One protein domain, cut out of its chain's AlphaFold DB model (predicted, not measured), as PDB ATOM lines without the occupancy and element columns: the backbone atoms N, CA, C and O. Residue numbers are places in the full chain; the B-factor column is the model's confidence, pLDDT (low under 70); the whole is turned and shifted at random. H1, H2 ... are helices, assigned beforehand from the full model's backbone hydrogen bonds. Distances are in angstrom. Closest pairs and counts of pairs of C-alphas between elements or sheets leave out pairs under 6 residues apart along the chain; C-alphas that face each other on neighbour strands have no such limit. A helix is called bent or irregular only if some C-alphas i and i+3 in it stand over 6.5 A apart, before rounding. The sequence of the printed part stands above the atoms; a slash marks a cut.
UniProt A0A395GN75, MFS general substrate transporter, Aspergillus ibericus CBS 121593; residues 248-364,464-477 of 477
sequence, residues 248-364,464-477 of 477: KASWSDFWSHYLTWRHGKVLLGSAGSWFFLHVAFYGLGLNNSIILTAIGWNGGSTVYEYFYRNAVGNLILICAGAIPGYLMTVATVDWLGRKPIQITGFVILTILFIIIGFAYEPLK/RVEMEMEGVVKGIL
ATOM      1  N   LYS A 248     347.713 254.160 206.153       53.16
ATOM      2  CA  LYS A 248     348.158 252.841 206.633       53.16
ATOM      3  C   LYS A 248     348.593 253.025 208.085       53.16
ATOM      4  O   LYS A 248     349.422 253.894 208.350       53.16
ATOM      5  N   ALA A 249     348.006 252.257 208.997       59.44
ATOM      6  CA  ALA A 249     348.236 252.434 210.422       59.44
ATOM      7  C   ALA A 249     349.705 252.125 210.735       59.44
ATOM      8  O   ALA A 249     350.145 250.982 210.620       59.44
ATOM      9  N   SER A 250     350.481 253.146 211.095       74.06
ATOM     10  CA  SER A 250     351.894 252.965 211.401       74.06
ATOM     11  C   SER A 250     352.057 252.257 212.741       74.06
ATOM     12  O   SER A 250     351.260 252.439 213.664       74.06
ATOM     13  N   TRP A 251     353.167 251.540 212.919       68.94
ATOM     14  CA  TRP A 251     353.600 251.095 214.246       68.94
ATOM     15  C   TRP A 251     353.739 252.277 215.226       68.94
ATOM     16  O   TRP A 251     353.460 252.122 216.413       68.94
ATOM     17  N   SER A 252     354.074 253.477 214.735       75.50
ATOM     18  CA  SER A 252     354.057 254.717 215.529       75.50
ATOM     19  C   SER A 252     352.648 255.090 216.016       75.50
ATOM     20  O   SER A 252     352.470 255.515 217.161       75.50
ATOM     21  N   ASP A 253     351.633 254.896 215.174       75.94
ATOM     22  CA  ASP A 253     350.237 255.215 215.489       75.94
ATOM     23  C   ASP A 253     349.658 254.173 216.451       75.94
ATOM     24  O   ASP A 253     349.008 254.524 217.433       75.94
ATOM     25  N   PHE A 254     349.980 252.892 216.238       77.62
ATOM     26  CA  PHE A 254     349.644 251.806 217.160       77.62
ATOM     27  C   PHE A 254     350.194 252.080 218.567       77.62
ATOM     28  O   PHE A 254     349.436 252.087 219.540       77.62
ATOM     29  N   TRP A 255     351.501 252.341 218.690       78.50
ATOM     30  CA  TRP A 255     352.118 252.566 219.997       78.50
ATOM     31  C   TRP A 255     351.594 253.840 220.661       78.50
ATOM     32  O   TRP A 255     351.222 253.781 221.829       78.50
ATOM     33  N   SER A 256     351.479 254.967 219.951       80.19
ATOM     34  CA  SER A 256     350.934 256.207 220.536       80.19
ATOM     35  C   SER A 256     349.459 256.080 220.960       80.19
ATOM     36  O   SER A 256     349.076 256.573 222.028       80.19
ATOM     37  N   HIS A 257     348.641 255.340 220.201       78.81
ATOM     38  CA  HIS A 257     347.254 255.052 220.565       78.81
ATOM     39  C   HIS A 257     347.158 254.164 221.814       78.81
ATOM     40  O   HIS A 257     346.439 254.504 222.754       78.81
ATOM     41  N   TYR A 258     347.898 253.051 221.879       81.19
ATOM     42  CA  TYR A 258     347.788 252.094 222.989       81.19
ATOM     43  C   TYR A 258     348.605 252.460 224.241       81.19
ATOM     44  O   TYR A 258     348.196 252.084 225.341       81.19
ATOM     45  N   LEU A 259     349.672 253.264 224.133       79.94
ATOM     46  CA  LEU A 259     350.333 253.901 225.288       79.94
ATOM     47  C   LEU A 259     349.391 254.862 226.027       79.94
ATOM     48  O   LEU A 259     349.527 255.064 227.236       79.94
ATOM     49  N   THR A 260     348.397 255.429 225.337       88.31
ATOM     50  CA  THR A 260     347.362 256.240 225.981       88.31
ATOM     51  C   THR A 260     346.507 255.349 226.889       88.31
ATOM     52  O   THR A 260     345.685 254.561 226.420       88.31
ATOM     53  N   TRP A 261     346.652 255.508 228.211       82.06
ATOM     54  CA  TRP A 261     346.051 254.651 229.253       82.06
ATOM     55  C   TRP A 261     344.551 254.346 229.071       82.06
ATOM     56  O   TRP A 261     344.088 253.259 229.418       82.06
ATOM     57  N   ARG A 262     343.778 255.273 228.484       83.56
ATOM     58  CA  ARG A 262     342.357 255.074 228.141       83.56
ATOM     59  C   ARG A 262     342.124 253.863 227.225       83.56
ATOM     60  O   ARG A 262     341.120 253.181 227.416       83.56
ATOM     61  N   HIS A 263     343.036 253.617 226.287       83.25
ATOM     62  CA  HIS A 263     343.002 252.544 225.289       83.25
ATOM     63  C   HIS A 263     343.851 251.353 225.751       83.25
ATOM     64  O   HIS A 263     343.372 250.218 225.742       83.25
ATOM     65  N   GLY A 264     345.052 251.611 226.285       79.62
ATOM     66  CA  GLY A 264     345.944 250.584 226.831       79.62
ATOM     67  C   GLY A 264     345.294 249.695 227.895       79.62
ATOM     68  O   GLY A 264     345.464 248.481 227.863       79.62
ATOM     69  N   LYS A 265     344.450 250.249 228.781       84.56
ATOM     70  CA  LYS A 265     343.708 249.452 229.779       84.56
ATOM     71  C   LYS A 265     342.675 248.490 229.172       84.56
ATOM     72  O   LYS A 265     342.342 247.489 229.799       84.56
ATOM     73  N   VAL A 266     342.151 248.789 227.978       80.12
ATOM     74  CA  VAL A 266     341.211 247.911 227.260       80.12
ATOM     75  C   VAL A 266     341.984 246.770 226.608       80.12
ATOM     76  O   VAL A 266     341.611 245.615 226.789       80.12
ATOM     77  N   LEU A 267     343.106 247.079 225.947       80.31
ATOM     78  CA  LEU A 267     344.017 246.073 225.397       80.31
ATOM     79  C   LEU A 267     344.538 245.130 226.494       80.31
ATOM     80  O   LEU A 267     344.444 243.916 226.343       80.31
ATOM     81  N   LEU A 268     345.002 245.676 227.623       81.62
ATOM     82  CA  LEU A 268     345.485 244.910 228.776       81.62
ATOM     83  C   LEU A 268     344.390 244.027 229.395       81.62
ATOM     84  O   LEU A 268     344.661 242.884 229.752       81.62
ATOM     85  N   GLY A 269     343.152 244.526 229.497       79.19
ATOM     86  CA  GLY A 269     342.013 243.738 229.974       79.19
ATOM     87  C   GLY A 269     341.684 242.563 229.050       79.19
ATOM     88  O   GLY A 269     341.534 241.433 229.518       79.19
ATOM     89  N   SER A 270     341.632 242.808 227.738       75.69
ATOM     90  CA  SER A 270     341.381 241.773 226.731       75.69
ATOM     91  C   SER A 270     342.513 240.745 226.683       75.69
ATOM     92  O   SER A 270     342.273 239.565 226.936       75.69
ATOM     93  N   ALA A 271     343.753 241.176 226.432       74.12
ATOM     94  CA  ALA A 271     344.916 240.297 226.321       74.12
ATOM     95  C   ALA A 271     345.214 239.550 227.633       74.12
ATOM     96  O   ALA A 271     345.517 238.360 227.606       74.12
ATOM     97  N   GLY A 272     345.051 240.209 228.786       78.25
ATOM     98  CA  GLY A 272     345.167 239.575 230.100       78.25
ATOM     99  C   GLY A 272     344.131 238.468 230.309       78.25
ATOM    100  O   GLY A 272     344.476 237.392 230.792       78.25
ATOM    101  N   SER A 273     342.876 238.686 229.893       79.12
ATOM    102  CA  SER A 273     341.837 237.650 229.977       79.12
ATOM    103  C   SER A 273     342.148 236.434 229.095       79.12
ATOM    104  O   SER A 273     342.036 235.306 229.569       79.12
ATOM    105  N   TRP A 274     342.628 236.643 227.864       76.62
ATOM    106  CA  TRP A 274     343.088 235.555 226.996       76.62
ATOM    107  C   TRP A 274     344.286 234.811 227.597       76.62
ATOM    108  O   TRP A 274     344.257 233.588 227.691       76.62
ATOM    109  N   PHE A 275     345.299 235.529 228.093       79.38
ATOM    110  CA  PHE A 275     346.474 234.940 228.738       79.38
ATOM    111  C   PHE A 275     346.104 234.025 229.917       79.38
ATOM    112  O   PHE A 275     346.497 232.857 229.935       79.38
ATOM    113  N   PHE A 276     345.308 234.508 230.879       79.19
ATOM    114  CA  PHE A 276     344.909 233.694 232.033       79.19
ATOM    115  C   PHE A 276     344.018 232.507 231.641       79.19
ATOM    116  O   PHE A 276     344.145 231.433 232.233       79.19
ATOM    117  N   LEU A 277     343.164 232.665 230.622       79.44
ATOM    118  CA  LEU A 277     342.379 231.565 230.065       79.44
ATOM    119  C   LEU A 277     343.294 230.497 229.451       79.44
ATOM    120  O   LEU A 277     343.162 229.330 229.807       79.44
ATOM    121  N   HIS A 278     344.249 230.871 228.596       76.12
ATOM    122  CA  HIS A 278     345.174 229.928 227.960       76.12
ATOM    123  C   HIS A 278     346.045 229.176 228.975       76.12
ATOM    124  O   HIS A 278     346.163 227.954 228.873       76.12
ATOM    125  N   VAL A 279     346.601 229.869 229.978       79.38
ATOM    126  CA  VAL A 279     347.414 229.247 231.042       79.38
ATOM    127  C   VAL A 279     346.620 228.169 231.783       79.38
ATOM    128  O   VAL A 279     347.118 227.060 231.972       79.38
ATOM    129  N   ALA A 280     345.373 228.455 232.164       78.88
ATOM    130  CA  ALA A 280     344.521 227.498 232.863       78.88
ATOM    131  C   ALA A 280     344.029 226.355 231.956       78.88
ATOM    132  O   ALA A 280     344.131 225.180 232.313       78.88
ATOM    133  N   PHE A 281     343.492 226.699 230.783       77.69
ATOM    134  CA  PHE A 281     342.809 225.774 229.880       77.69
ATOM    135  C   PHE A 281     343.781 224.791 229.223       77.69
ATOM    136  O   PHE A 281     343.577 223.580 229.316       77.69
ATOM    137  N   TYR A 282     344.878 225.281 228.635       75.88
ATOM    138  CA  TYR A 282     345.897 224.408 228.050       75.88
ATOM    139  C   TYR A 282     346.773 223.750 229.123       75.88
ATOM    140  O   TYR A 282     347.126 222.581 228.974       75.88
ATOM    141  N   GLY A 283     347.058 224.435 230.239       75.62
ATOM    142  CA  GLY A 283     347.825 223.869 231.355       75.62
ATOM    143  C   GLY A 283     347.192 222.601 231.941       75.62
ATOM    144  O   GLY A 283     347.899 221.616 232.171       75.62
ATOM    145  N   LEU A 284     345.864 222.589 232.106       77.81
ATOM    146  CA  LEU A 284     345.103 221.385 232.455       77.81
ATOM    147  C   LEU A 284     344.929 220.451 231.246       77.81
ATOM    148  O   LEU A 284     345.333 219.290 231.302       77.81
ATOM    149  N   GLY A 285     344.371 220.954 230.139       75.69
ATOM    150  CA  GLY A 285     343.919 220.142 229.006       75.69
ATOM    151  C   GLY A 285     345.023 219.363 228.284       75.69
ATOM    152  O   GLY A 285     344.774 218.253 227.817       75.69
ATOM    153  N   LEU A 286     346.262 219.869 228.255       77.25
ATOM    154  CA  LEU A 286     347.430 219.142 227.731       77.25
ATOM    155  C   LEU A 286     347.967 218.076 228.706       77.25
ATOM    156  O   LEU A 286     348.780 217.239 228.318       77.25
ATOM    157  N   ASN A 287     347.518 218.084 229.964       79.69
ATOM    158  CA  ASN A 287     348.024 217.236 231.046       79.69
ATOM    159  C   ASN A 287     346.954 216.358 231.719       79.69
ATOM    160  O   ASN A 287     347.279 215.648 232.670       79.69
ATOM    161  N   ASN A 288     345.717 216.316 231.198       81.44
ATOM    162  CA  ASN A 288     344.655 215.425 231.694       81.44
ATOM    163  C   ASN A 288     345.122 213.976 231.920       81.44
ATOM    164  O   ASN A 288     344.789 213.403 232.952       81.44
ATOM    165  N   SER A 289     345.921 213.376 231.024       74.50
ATOM    166  CA  SER A 289     346.417 212.002 231.222       74.50
ATOM    167  C   SER A 289     347.340 211.858 232.440       74.50
ATOM    168  O   SER A 289     347.307 210.828 233.114       74.50
ATOM    169  N   ILE A 290     348.117 212.893 232.779       77.44
ATOM    170  CA  ILE A 290     348.951 212.932 233.988       77.44
ATOM    171  C   ILE A 290     348.057 213.049 235.224       77.44
ATOM    172  O   ILE A 290     348.238 212.286 236.169       77.44
ATOM    173  N   ILE A 291     347.057 213.935 235.198       78.06
ATOM    174  CA  ILE A 291     346.110 214.135 236.306       78.06
ATOM    175  C   ILE A 291     345.297 212.853 236.563       78.06
ATOM    176  O   ILE A 291     345.251 212.379 237.696       78.06
ATOM    177  N   LEU A 292     344.748 212.227 235.515       79.31
ATOM    178  CA  LEU A 292     344.048 210.937 235.584       79.31
ATOM    179  C   LEU A 292     344.953 209.803 236.107       79.31
ATOM    180  O   LEU A 292     344.478 208.886 236.775       79.31
ATOM    181  N   THR A 293     346.263 209.862 235.860       74.62
ATOM    182  CA  THR A 293     347.225 208.908 236.441       74.62
ATOM    183  C   THR A 293     347.530 209.222 237.909       74.62
ATOM    184  O   THR A 293     347.641 208.302 238.715       74.62
ATOM    185  N   ALA A 294     347.617 210.501 238.282       73.12
ATOM    186  CA  ALA A 294     347.887 210.945 239.650       73.12
ATOM    187  C   ALA A 294     346.726 210.660 240.622       73.12
ATOM    188  O   ALA A 294     346.978 210.370 241.787       73.12
ATOM    189  N   ILE A 295     345.473 210.679 240.149       73.88
ATOM    190  CA  ILE A 295     344.291 210.268 240.936       73.88
ATOM    191  C   ILE A 295     344.040 208.746 240.922       73.88
ATOM    192  O   ILE A 295     343.004 208.293 241.400       73.88
ATOM    193  N   GLY A 296     344.936 207.949 240.327       71.75
ATOM    194  CA  GLY A 296     344.811 206.486 240.257       71.75
ATOM    195  C   GLY A 296     343.770 205.946 239.263       71.75
ATOM    196  O   GLY A 296     343.541 204.738 239.228       71.75
ATOM    197  N   TRP A 297     343.154 206.796 238.431       80.88
ATOM    198  CA  TRP A 297     342.170 206.375 237.423       80.88
ATOM    199  C   TRP A 297     342.826 205.583 236.279       80.88
ATOM    200  O   TRP A 297     342.345 204.510 235.899       80.88
ATOM    201  N   ASN A 298     343.958 206.075 235.764       75.06
ATOM    202  CA  ASN A 298     344.744 205.378 234.744       75.06
ATOM    203  C   ASN A 298     345.609 204.278 235.378       75.06
ATOM    204  O   ASN A 298     346.661 204.545 235.962       75.06
ATOM    205  N   GLY A 299     345.188 203.027 235.211       68.75
ATOM    206  CA  GLY A 299     345.894 201.838 235.678       68.75
ATOM    207  C   GLY A 299     345.272 200.570 235.096       68.75
ATOM    208  O   GLY A 299     344.188 200.618 234.522       68.75
ATOM    209  N   GLY A 300     345.959 199.442 235.231       71.56
ATOM    210  CA  GLY A 300     345.492 198.163 234.705       71.56
ATOM    211  C   GLY A 300     346.591 197.109 234.666       71.56
ATOM    212  O   GLY A 300     347.760 197.424 234.890       71.56
ATOM    213  N   SER A 301     346.216 195.868 234.367       69.81
ATOM    214  CA  SER A 301     347.163 194.763 234.149       69.81
ATOM    215  C   SER A 301     347.730 194.738 232.726       69.81
ATOM    216  O   SER A 301     348.741 194.086 232.473       69.81
ATOM    217  N   THR A 302     347.098 195.457 231.792       75.06
ATOM    218  CA  THR A 302     347.474 195.495 230.374       75.06
ATOM    219  C   THR A 302     347.580 196.924 229.840       75.06
ATOM    220  O   THR A 302     346.910 197.846 230.309       75.06
ATOM    221  N   VAL A 303     348.390 197.095 228.791       73.06
ATOM    222  CA  VAL A 303     348.543 198.363 228.055       73.06
ATOM    223  C   VAL A 303     347.205 198.839 227.465       73.06
ATOM    224  O   VAL A 303     346.903 200.032 227.496       73.06
ATOM    225  N   TYR A 304     346.369 197.904 226.995       76.00
ATOM    226  CA  TYR A 304     345.011 198.192 226.524       76.00
ATOM    227  C   TYR A 304     344.147 198.821 227.622       76.00
ATOM    228  O   TYR A 304     343.536 199.863 227.395       76.00
ATOM    229  N   GLU A 305     344.126 198.230 228.821       77.12
ATOM    230  CA  GLU A 305     343.314 198.720 229.935       77.12
ATOM    231  C   GLU A 305     343.724 200.141 230.356       77.12
ATOM    232  O   GLU A 305     342.861 200.996 230.559       77.12
ATOM    233  N   TYR A 306     345.030 200.426 230.395       81.69
ATOM    234  CA  TYR A 306     345.548 201.766 230.679       81.69
ATOM    235  C   TYR A 306     345.061 202.811 229.658       81.69
ATOM    236  O   TYR A 306     344.525 203.849 230.052       81.69
ATOM    237  N   PHE A 307     345.188 202.543 228.351       80.25
ATOM    238  CA  PHE A 307     344.723 203.481 227.320       80.25
ATOM    239  C   PHE A 307     343.195 203.593 227.265       80.25
ATOM    240  O   PHE A 307     342.682 204.697 227.085       80.25
ATOM    241  N   TYR A 308     342.465 202.495 227.480       82.69
ATOM    242  CA  TYR A 308     341.005 202.497 227.550       82.69
ATOM    243  C   TYR A 308     340.501 203.377 228.703       82.69
ATOM    244  O   TYR A 308     339.686 204.272 228.479       82.69
ATOM    245  N   ARG A 309     341.039 203.208 229.920       83.69
ATOM    246  CA  ARG A 309     340.679 204.061 231.065       83.69
ATOM    247  C   ARG A 309     341.049 205.528 230.830       83.69
ATOM    248  O   ARG A 309     340.239 206.396 231.151       83.69
ATOM    249  N   ASN A 310     342.200 205.809 230.214       83.38
ATOM    250  CA  ASN A 310     342.614 207.174 229.867       83.38
ATOM    251  C   ASN A 310     341.648 207.830 228.863       83.38
ATOM    252  O   ASN A 310     341.228 208.972 229.061       83.38
ATOM    253  N   ALA A 311     341.229 207.102 227.823       83.69
ATOM    254  CA  ALA A 311     340.247 207.580 226.849       83.69
ATOM    255  C   ALA A 311     338.870 207.826 227.493       83.69
ATOM    256  O   ALA A 311     338.302 208.905 227.329       83.69
ATOM    257  N   VAL A 312     338.365 206.876 228.291       88.00
ATOM    258  CA  VAL A 312     337.086 207.013 229.014       88.00
ATOM    259  C   VAL A 312     337.131 208.165 230.027       88.00
ATOM    260  O   VAL A 312     336.165 208.913 230.134       88.00
ATOM    261  N   GLY A 313     338.253 208.369 230.724       85.69
ATOM    262  CA  GLY A 313     338.430 209.484 231.659       85.69
ATOM    263  C   GLY A 313     338.349 210.849 230.968       85.69
ATOM    264  O   GLY A 313     337.615 211.726 231.419       85.69
ATOM    265  N   ASN A 314     339.030 211.016 229.828       84.44
ATOM    266  CA  ASN A 314     338.929 212.243 229.030       84.44
ATOM    267  C   ASN A 314     337.516 212.440 228.448       84.44
ATOM    268  O   ASN A 314     337.002 213.557 228.477       84.44
ATOM    269  N   LEU A 315     336.855 211.370 227.991       87.31
ATOM    270  CA  LEU A 315     335.472 211.432 227.508       87.31
ATOM    271  C   LEU A 315     334.500 211.888 228.608       87.31
ATOM    272  O   LEU A 315     333.670 212.758 228.361       87.31
ATOM    273  N   ILE A 316     334.635 211.371 229.835       87.50
ATOM    274  CA  ILE A 316     333.826 211.797 230.988       87.50
ATOM    275  C   ILE A 316     334.047 213.286 231.290       87.50
ATOM    276  O   ILE A 316     333.070 214.012 231.463       87.50
ATOM    277  N   LEU A 317     335.295 213.769 231.298       85.31
ATOM    278  CA  LEU A 317     335.601 215.192 231.524       85.31
ATOM    279  C   LEU A 317     334.957 216.104 230.460       85.31
ATOM    280  O   LEU A 317     334.408 217.157 230.793       85.31
ATOM    281  N   ILE A 318     334.965 215.685 229.191       85.81
ATOM    282  CA  ILE A 318     334.342 216.427 228.085       85.81
ATOM    283  C   ILE A 318     332.809 216.405 228.196       85.81
ATOM    284  O   ILE A 318     332.171 217.455 228.104       85.81
ATOM    285  N   CYS A 319     332.206 215.236 228.427       87.44
ATOM    286  CA  CYS A 319     330.750 215.074 228.469       87.44
ATOM    287  C   CYS A 319     330.093 215.631 229.742       87.44
ATOM    288  O   CYS A 319     328.953 216.081 229.668       87.44
ATOM    289  N   ALA A 320     330.781 215.621 230.888       86.50
ATOM    290  CA  ALA A 320     330.253 216.144 232.152       86.50
ATOM    291  C   ALA A 320     330.621 217.617 232.406       86.50
ATOM    292  O   ALA A 320     329.859 218.329 233.055       86.50
ATOM    293  N   GLY A 321     331.775 218.081 231.909       85.00
ATOM    294  CA  GLY A 321     332.257 219.451 232.104       85.00
ATOM    295  C   GLY A 321     332.063 220.337 230.876       85.00
ATOM    296  O   GLY A 321     331.261 221.271 230.892       85.00
ATOM    297  N   ALA A 322     332.809 220.052 229.805       83.56
ATOM    298  CA  ALA A 322     332.912 220.952 228.655       83.56
ATOM    299  C   ALA A 322     331.581 221.124 227.903       83.56
ATOM    300  O   ALA A 322     331.132 222.252 227.707       83.56
ATOM    301  N   ILE A 323     330.919 220.027 227.514       87.69
ATOM    302  CA  ILE A 323     329.675 220.085 226.727       87.69
ATOM    303  C   ILE A 323     328.552 220.821 227.494       87.69
ATOM    304  O   ILE A 323     327.993 221.764 226.927       87.69
ATOM    305  N   PRO A 324     328.247 220.507 228.773       90.44
ATOM    306  CA  PRO A 324     327.263 221.266 229.548       90.44
ATOM    307  C   PRO A 324     327.652 222.737 229.746       90.44
ATOM    308  O   PRO A 324     326.790 223.606 229.630       90.44
ATOM    309  N   GLY A 325     328.936 223.039 229.980       86.19
ATOM    310  CA  GLY A 325     329.428 224.413 230.128       86.19
ATOM    311  C   GLY A 325     329.257 225.259 228.861       86.19
ATOM    312  O   GLY A 325     328.776 226.394 228.932       86.19
ATOM    313  N   TYR A 326     329.569 224.699 227.688       85.00
ATOM    314  CA  TYR A 326     329.317 225.359 226.405       85.00
ATOM    315  C   TYR A 326     327.820 225.544 226.145       85.00
ATOM    316  O   TYR A 326     327.416 226.640 225.767       85.00
ATOM    317  N   LEU A 327     326.982 224.531 226.393       86.25
ATOM    318  CA  LEU A 327     325.527 224.640 226.211       86.25
ATOM    319  C   LEU A 327     324.897 225.671 227.161       86.25
ATOM    320  O   LEU A 327     324.074 226.473 226.725       86.25
ATOM    321  N   MET A 328     325.326 225.722 228.426       86.75
ATOM    322  CA  MET A 328     324.904 226.744 229.391       86.75
ATOM    323  C   MET A 328     325.320 228.150 228.940       86.75
ATOM    324  O   MET A 328     324.509 229.077 228.987       86.75
ATOM    325  N   THR A 329     326.555 228.314 228.460       85.50
ATOM    326  CA  THR A 329     327.053 229.599 227.943       85.50
ATOM    327  C   THR A 329     326.265 230.028 226.705       85.50
ATOM    328  O   THR A 329     325.768 231.150 226.651       85.50
ATOM    329  N   VAL A 330     326.063 229.119 225.745       83.69
ATOM    330  CA  VAL A 330     325.246 229.349 224.545       83.69
ATOM    331  C   VAL A 330     323.811 229.715 224.915       83.69
ATOM    332  O   VAL A 330     323.258 230.622 224.305       83.69
ATOM    333  N   ALA A 331     323.198 229.079 225.915       87.19
ATOM    334  CA  ALA A 331     321.844 229.413 226.352       87.19
ATOM    335  C   ALA A 331     321.754 230.812 226.995       87.19
ATOM    336  O   ALA A 331     320.814 231.554 226.707       87.19
ATOM    337  N   THR A 332     322.731 231.177 227.833       85.56
ATOM    338  CA  THR A 332     322.666 232.351 228.723       85.56
ATOM    339  C   THR A 332     323.331 233.624 228.193       85.56
ATOM    340  O   THR A 332     323.005 234.699 228.694       85.56
ATOM    341  N   VAL A 333     324.219 233.552 227.192       86.19
ATOM    342  CA  VAL A 333     325.048 234.694 226.745       86.19
ATOM    343  C   VAL A 333     324.254 235.940 226.334       86.19
ATOM    344  O   VAL A 333     324.687 237.050 226.646       86.19
ATOM    345  N   ASP A 334     323.082 235.769 225.721       85.81
ATOM    346  CA  ASP A 334     322.232 236.886 225.277       85.81
ATOM    347  C   ASP A 334     321.391 237.498 226.415       85.81
ATOM    348  O   ASP A 334     320.953 238.638 226.299       85.81
ATOM    349  N   TRP A 335     321.172 236.769 227.519       85.19
ATOM    350  CA  TRP A 335     320.417 237.259 228.682       85.19
ATOM    351  C   TRP A 335     321.330 237.830 229.772       85.19
ATOM    352  O   TRP A 335     321.107 238.933 230.263       85.19
ATOM    353  N   LEU A 336     322.376 237.085 230.140       85.00
ATOM    354  CA  LEU A 336     323.316 237.480 231.189       85.00
ATOM    355  C   LEU A 336     324.338 238.508 230.682       85.00
ATOM    356  O   LEU A 336     324.864 239.306 231.455       85.00
ATOM    357  N   GLY A 337     324.640 238.488 229.382       83.00
ATOM    358  CA  GLY A 337     325.717 239.269 228.790       83.00
ATOM    359  C   GLY A 337     327.108 238.693 229.078       83.00
ATOM    360  O   GLY A 337     327.348 237.935 230.017       83.00
ATOM    361  N   ARG A 338     328.080 239.075 228.246       82.56
ATOM    362  CA  ARG A 338     329.414 238.442 228.211       82.56
ATOM    363  C   ARG A 338     330.287 238.762 229.427       82.56
ATOM    364  O   ARG A 338     331.019 237.901 229.902       82.56
ATOM    365  N   LYS A 339     330.199 239.991 229.952       82.44
ATOM    366  CA  LYS A 339     331.029 240.460 231.079       82.44
ATOM    367  C   LYS A 339     330.820 239.659 232.377       82.44
ATOM    368  O   LYS A 339     331.823 239.183 232.904       82.44
ATOM    369  N   PRO A 340     329.590 239.468 232.901       86.88
ATOM    370  CA  PRO A 340     329.404 238.677 234.118       86.88
ATOM    371  C   PRO A 340     329.738 237.197 233.912       86.88
ATOM    372  O   PRO A 340     330.322 236.610 234.813       86.88
ATOM    373  N   ILE A 341     329.463 236.606 232.739       86.44
ATOM    374  CA  ILE A 341     329.877 235.221 232.435       86.44
ATOM    375  C   ILE A 341     331.400 235.076 232.566       86.44
ATOM    376  O   ILE A 341     331.866 234.189 233.278       86.44
ATOM    377  N   GLN A 342     332.175 235.981 231.958       83.56
ATOM    378  CA  GLN A 342     333.639 235.941 232.020       83.56
ATOM    379  C   GLN A 342     334.171 236.113 233.454       83.56
ATOM    380  O   GLN A 342     335.069 235.386 233.875       83.56
ATOM    381  N   ILE A 343     333.606 237.054 234.223       86.69
ATOM    382  CA  ILE A 343     334.019 237.323 235.612       86.69
ATOM    383  C   ILE A 343     333.679 236.134 236.520       86.69
ATOM    384  O   ILE A 343     334.550 235.651 237.239       86.69
ATOM    385  N   THR A 344     332.449 235.618 236.453       88.50
ATOM    386  CA  THR A 344     332.018 234.431 237.207       88.50
ATOM    387  C   THR A 344     332.864 233.210 236.850       88.50
ATOM    388  O   THR A 344     333.278 232.477 237.747       88.50
ATOM    389  N   GLY A 345     333.198 233.029 235.566       86.19
ATOM    390  CA  GLY A 345     334.113 231.988 235.098       86.19
ATOM    391  C   GLY A 345     335.481 232.065 235.777       86.19
ATOM    392  O   GLY A 345     335.908 231.088 236.389       86.19
ATOM    393  N   PHE A 346     336.143 233.229 235.753       87.06
ATOM    394  CA  PHE A 346     337.438 233.406 236.423       87.06
ATOM    395  C   PHE A 346     337.365 233.247 237.949       87.06
ATOM    396  O   PHE A 346     338.269 232.652 238.535       87.06
ATOM    397  N   VAL A 347     336.305 233.734 238.603       90.44
ATOM    398  CA  VAL A 347     336.123 233.588 240.060       90.44
ATOM    399  C   VAL A 347     335.970 232.116 240.455       90.44
ATOM    400  O   VAL A 347     336.694 231.647 241.333       90.44
ATOM    401  N   ILE A 348     335.097 231.363 239.779       89.31
ATOM    402  CA  ILE A 348     334.905 229.925 240.040       89.31
ATOM    403  C   ILE A 348     336.196 229.150 239.749       89.31
ATOM    404  O   ILE A 348     336.625 228.343 240.572       89.31
ATOM    405  N   LEU A 349     336.856 229.430 238.623       87.44
ATOM    406  CA  LEU A 349     338.119 228.799 238.238       87.44
ATOM    407  C   LEU A 349     339.228 229.042 239.278       87.44
ATOM    408  O   LEU A 349     339.955 228.116 239.632       87.44
ATOM    409  N   THR A 350     339.311 230.259 239.823       88.75
ATOM    410  CA  THR A 350     340.263 230.623 240.887       88.75
ATOM    411  C   THR A 350     339.985 229.841 242.172       88.75
ATOM    412  O   THR A 350     340.904 229.264 242.749       88.75
ATOM    413  N   ILE A 351     338.719 229.756 242.595       91.31
ATOM    414  CA  ILE A 351     338.306 228.979 243.775       91.31
ATOM    415  C   ILE A 351     338.652 227.493 243.595       91.31
ATOM    416  O   ILE A 351     339.227 226.883 244.495       91.31
ATOM    417  N   LEU A 352     338.369 226.918 242.422       87.25
ATOM    418  CA  LEU A 352     338.686 225.521 242.116       87.25
ATOM    419  C   LEU A 352     340.197 225.249 242.122       87.25
ATOM    420  O   LEU A 352     340.621 224.255 242.708       87.25
ATOM    421  N   PHE A 353     341.024 226.133 241.553       85.69
ATOM    422  CA  PHE A 353     342.484 225.986 241.620       85.69
ATOM    423  C   PHE A 353     343.030 226.092 243.049       85.69
ATOM    424  O   PHE A 353     343.920 225.321 243.406       85.69
ATOM    425  N   ILE A 354     342.485 226.986 243.881       89.50
ATOM    426  CA  ILE A 354     342.859 227.094 245.301       89.50
ATOM    427  C   ILE A 354     342.521 225.791 246.044       89.50
ATOM    428  O   ILE A 354     343.368 225.254 246.760       89.50
ATOM    429  N   ILE A 355     341.320 225.239 245.829       88.38
ATOM    430  CA  ILE A 355     340.897 223.960 246.420       88.38
ATOM    431  C   ILE A 355     341.820 222.820 245.970       88.38
ATOM    432  O   ILE A 355     342.318 222.077 246.814       88.38
ATOM    433  N   ILE A 356     342.093 222.696 244.666       82.00
ATOM    434  CA  ILE A 356     342.978 221.656 244.117       82.00
ATOM    435  C   ILE A 356     344.399 221.790 244.682       82.00
ATOM    436  O   ILE A 356     344.985 220.786 245.081       82.00
ATOM    437  N   GLY A 357     344.933 223.013 244.777       84.62
ATOM    438  CA  GLY A 357     346.268 223.281 245.315       84.62
ATOM    439  C   GLY A 357     346.440 222.813 246.763       84.62
ATOM    440  O   GLY A 357     347.417 222.132 247.072       84.62
ATOM    441  N   PHE A 358     345.471 223.101 247.638       86.75
ATOM    442  CA  PHE A 358     345.502 222.625 249.027       86.75
ATOM    443  C   PHE A 358     345.154 221.131 249.169       86.75
ATOM    444  O   PHE A 358     345.708 220.455 250.037       86.75
ATOM    445  N   ALA A 359     344.280 220.585 248.317       80.38
ATOM    446  CA  ALA A 359     343.877 219.176 248.356       80.38
ATOM    447  C   ALA A 359     344.911 218.204 247.752       80.38
ATOM    448  O   ALA A 359     344.827 216.999 247.998       80.38
ATOM    449  N   TYR A 360     345.892 218.696 246.987       72.81
ATOM    450  CA  TYR A 360     346.835 217.868 246.228       72.81
ATOM    451  C   TYR A 360     347.652 216.889 247.089       72.81
ATOM    452  O   TYR A 360     347.710 215.696 246.789       72.81
ATOM    453  N   GLU A 361     348.258 217.358 248.185       74.69
ATOM    454  CA  GLU A 361     349.058 216.499 249.073       74.69
ATOM    455  C   GLU A 361     348.217 215.476 249.869       74.69
ATOM    456  O   GLU A 361     348.647 214.323 249.962       74.69
ATOM    457  N   PRO A 362     347.018 215.810 250.393       69.69
ATOM    458  CA  PRO A 362     346.059 214.813 250.874       69.69
ATOM    459  C   PRO A 362     345.721 213.730 249.837       69.69
ATOM    460  O   PRO A 362     345.923 212.548 250.115       69.69
ATOM    461  N   LEU A 363     345.286 214.115 248.628       62.69
ATOM    462  CA  LEU A 363     344.885 213.182 247.560       62.69
ATOM    463  C   LEU A 363     346.013 212.203 247.193       62.69
ATOM    464  O   LEU A 363     345.804 210.993 247.104       62.69
ATOM    465  N   LYS A 364     347.235 212.725 247.061       62.47
ATOM    466  CA  LYS A 364     348.459 211.969 246.764       62.47
ATOM    467  C   LYS A 364     348.863 210.992 247.879       62.47
ATOM    468  O   LYS A 364     349.472 209.961 247.599       62.47
ATOM    469  N   ARG A 464     333.564 238.376 216.374       27.50
ATOM    470  CA  ARG A 464     333.591 239.830 216.134       27.50
ATOM    471  C   ARG A 464     334.916 240.483 216.566       27.50
ATOM    472  O   ARG A 464     335.285 241.475 215.963       27.50
ATOM    473  N   VAL A 465     335.625 239.935 217.558       26.47
ATOM    474  CA  VAL A 465     336.923 240.477 218.033       26.47
ATOM    475  C   VAL A 465     338.110 239.933 217.229       26.47
ATOM    476  O   VAL A 465     339.083 240.640 216.991       26.47
ATOM    477  N   GLU A 466     338.024 238.678 216.797       27.38
ATOM    478  CA  GLU A 466     339.112 237.954 216.131       27.38
ATOM    479  C   GLU A 466     339.333 238.488 214.708       27.38
ATOM    480  O   GLU A 466     340.441 238.894 214.362       27.38
ATOM    481  N   MET A 467     338.247 238.669 213.942       26.47
ATOM    482  CA  MET A 467     338.300 239.336 212.632       26.47
ATOM    483  C   MET A 467     338.658 240.831 212.719       26.47
ATOM    484  O   MET A 467     339.221 241.373 211.770       26.47
ATOM    485  N   GLU A 468     338.366 241.513 213.837       28.92
ATOM    486  CA  GLU A 468     338.824 242.895 214.054       28.92
ATOM    487  C   GLU A 468     340.350 242.955 214.243       28.92
ATOM    488  O   GLU A 468     340.989 243.864 213.714       28.92
ATOM    489  N   MET A 469     340.963 241.971 214.914       26.75
ATOM    490  CA  MET A 469     342.426 241.884 215.012       26.75
ATOM    491  C   MET A 469     343.086 241.445 213.698       26.75
ATOM    492  O   MET A 469     344.056 242.084 213.292       26.75
ATOM    493  N   GLU A 470     342.560 240.438 212.992       28.66
ATOM    494  CA  GLU A 470     343.104 240.050 211.679       28.66
ATOM    495  C   GLU A 470     343.058 241.199 210.662       28.66
ATOM    496  O   GLU A 470     344.040 241.436 209.958       28.66
ATOM    497  N   GLY A 471     341.938 241.930 210.595       28.75
ATOM    498  CA  GLY A 471     341.783 243.076 209.697       28.75
ATOM    499  C   GLY A 471     342.755 244.214 210.016       28.75
ATOM    500  O   GLY A 471     343.325 244.812 209.105       28.75
ATOM    501  N   VAL A 472     343.011 244.473 211.304       29.06
ATOM    502  CA  VAL A 472     344.014 245.457 211.742       29.06
ATOM    503  C   VAL A 472     345.435 245.003 211.391       29.06
ATOM    504  O   VAL A 472     346.198 245.798 210.847       29.06
ATOM    505  N   VAL A 473     345.796 243.734 211.614       29.27
ATOM    506  CA  VAL A 473     347.129 243.207 211.257       29.27
ATOM    507  C   VAL A 473     347.352 243.233 209.738       29.27
ATOM    508  O   VAL A 473     348.387 243.722 209.284       29.27
ATOM    509  N   LYS A 474     346.359 242.816 208.938       30.36
ATOM    510  CA  LYS A 474     346.388 242.891 207.462       30.36
ATOM    511  C   LYS A 474     346.344 244.330 206.909       30.36
ATOM    512  O   LYS A 474     346.568 244.507 205.716       30.36
ATOM    513  N   GLY A 475     346.069 245.341 207.742       27.38
ATOM    514  CA  GLY A 475     346.099 246.767 207.382       27.38
ATOM    515  C   GLY A 475     347.331 247.551 207.873       27.38
ATOM    516  O   GLY A 475     347.543 248.681 207.422       27.38
ATOM    517  N   ILE A 476     348.119 246.979 208.793       31.36
ATOM    518  CA  ILE A 476     349.396 247.529 209.297       31.36
ATOM    519  C   ILE A 476     350.580 247.056 208.435       31.36
ATOM    520  O   ILE A 476     351.539 247.806 208.237       31.36
ATOM    521  N   LEU A 477     350.504 245.826 207.913       28.31
ATOM    522  CA  LEU A 477     351.425 245.264 206.915       28.31
ATOM    523  C   LEU A 477     351.091 245.805 205.508       28.31
ATOM    524  O   LEU A 477     352.014 246.055 204.703       28.31
TER     525      LEU A 477
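AT A GLANCE: This is residues 248 to 364 and 464 to 477 of the 477 residues of the protein "MFS general substrate transporter" of Aspergillus ibericus CBS 121593 (UniProt A0A395GN75). The longest helix, H4, and H5 make a V from their link, and the long helix H2 runs near H5 in a loose frame with few contacts. H1 makes a corner with H2. The printed part, 131 residues with helices H1 to H6 in order and no named strand, is all helix and loose, radius of gyration of the C-alphas 20.5 A, spans 64 by 34 by 31 A.

IN THESE COORDINATES: H4, residues 303 to 336, 46.7 A, and H5, 338 to 364, 37.5 A, are irregular: C-alphas 331 and 334 are 7.6 A apart, 358 and 361 7.1 A. H2 is 261 to 285, 34.6 A; H3 288 to 294; H1 251 to 259, from C-alpha (353.600, 251.095, 214.246); H6 466 to 476, to (349.396, 247.529, 209.297).

HOW THE PARTS SIT: H4 touches H3 with residues 310 to 314 alone, closest C-alphas Ser 289 and Asn 310, 6.3 A. H4 and H5 are close but not clearly touching, Val 333 to Ile 341, 7.5 A. H1 and H2 touch only at the corner, Tyr 258 to Gly 264, 4.5 A. O i to N i+4 pairs are within hydrogen-bond range throughout H1, H3 and H6; H2 has 20 of 21, H4 26 of 30, H5 21 of 23.

THE WHOLE: Residues 365 to 463 are not printed; C-alphas 364 and 464 are 44.0 A apart. H6 has mean pLDDT 29.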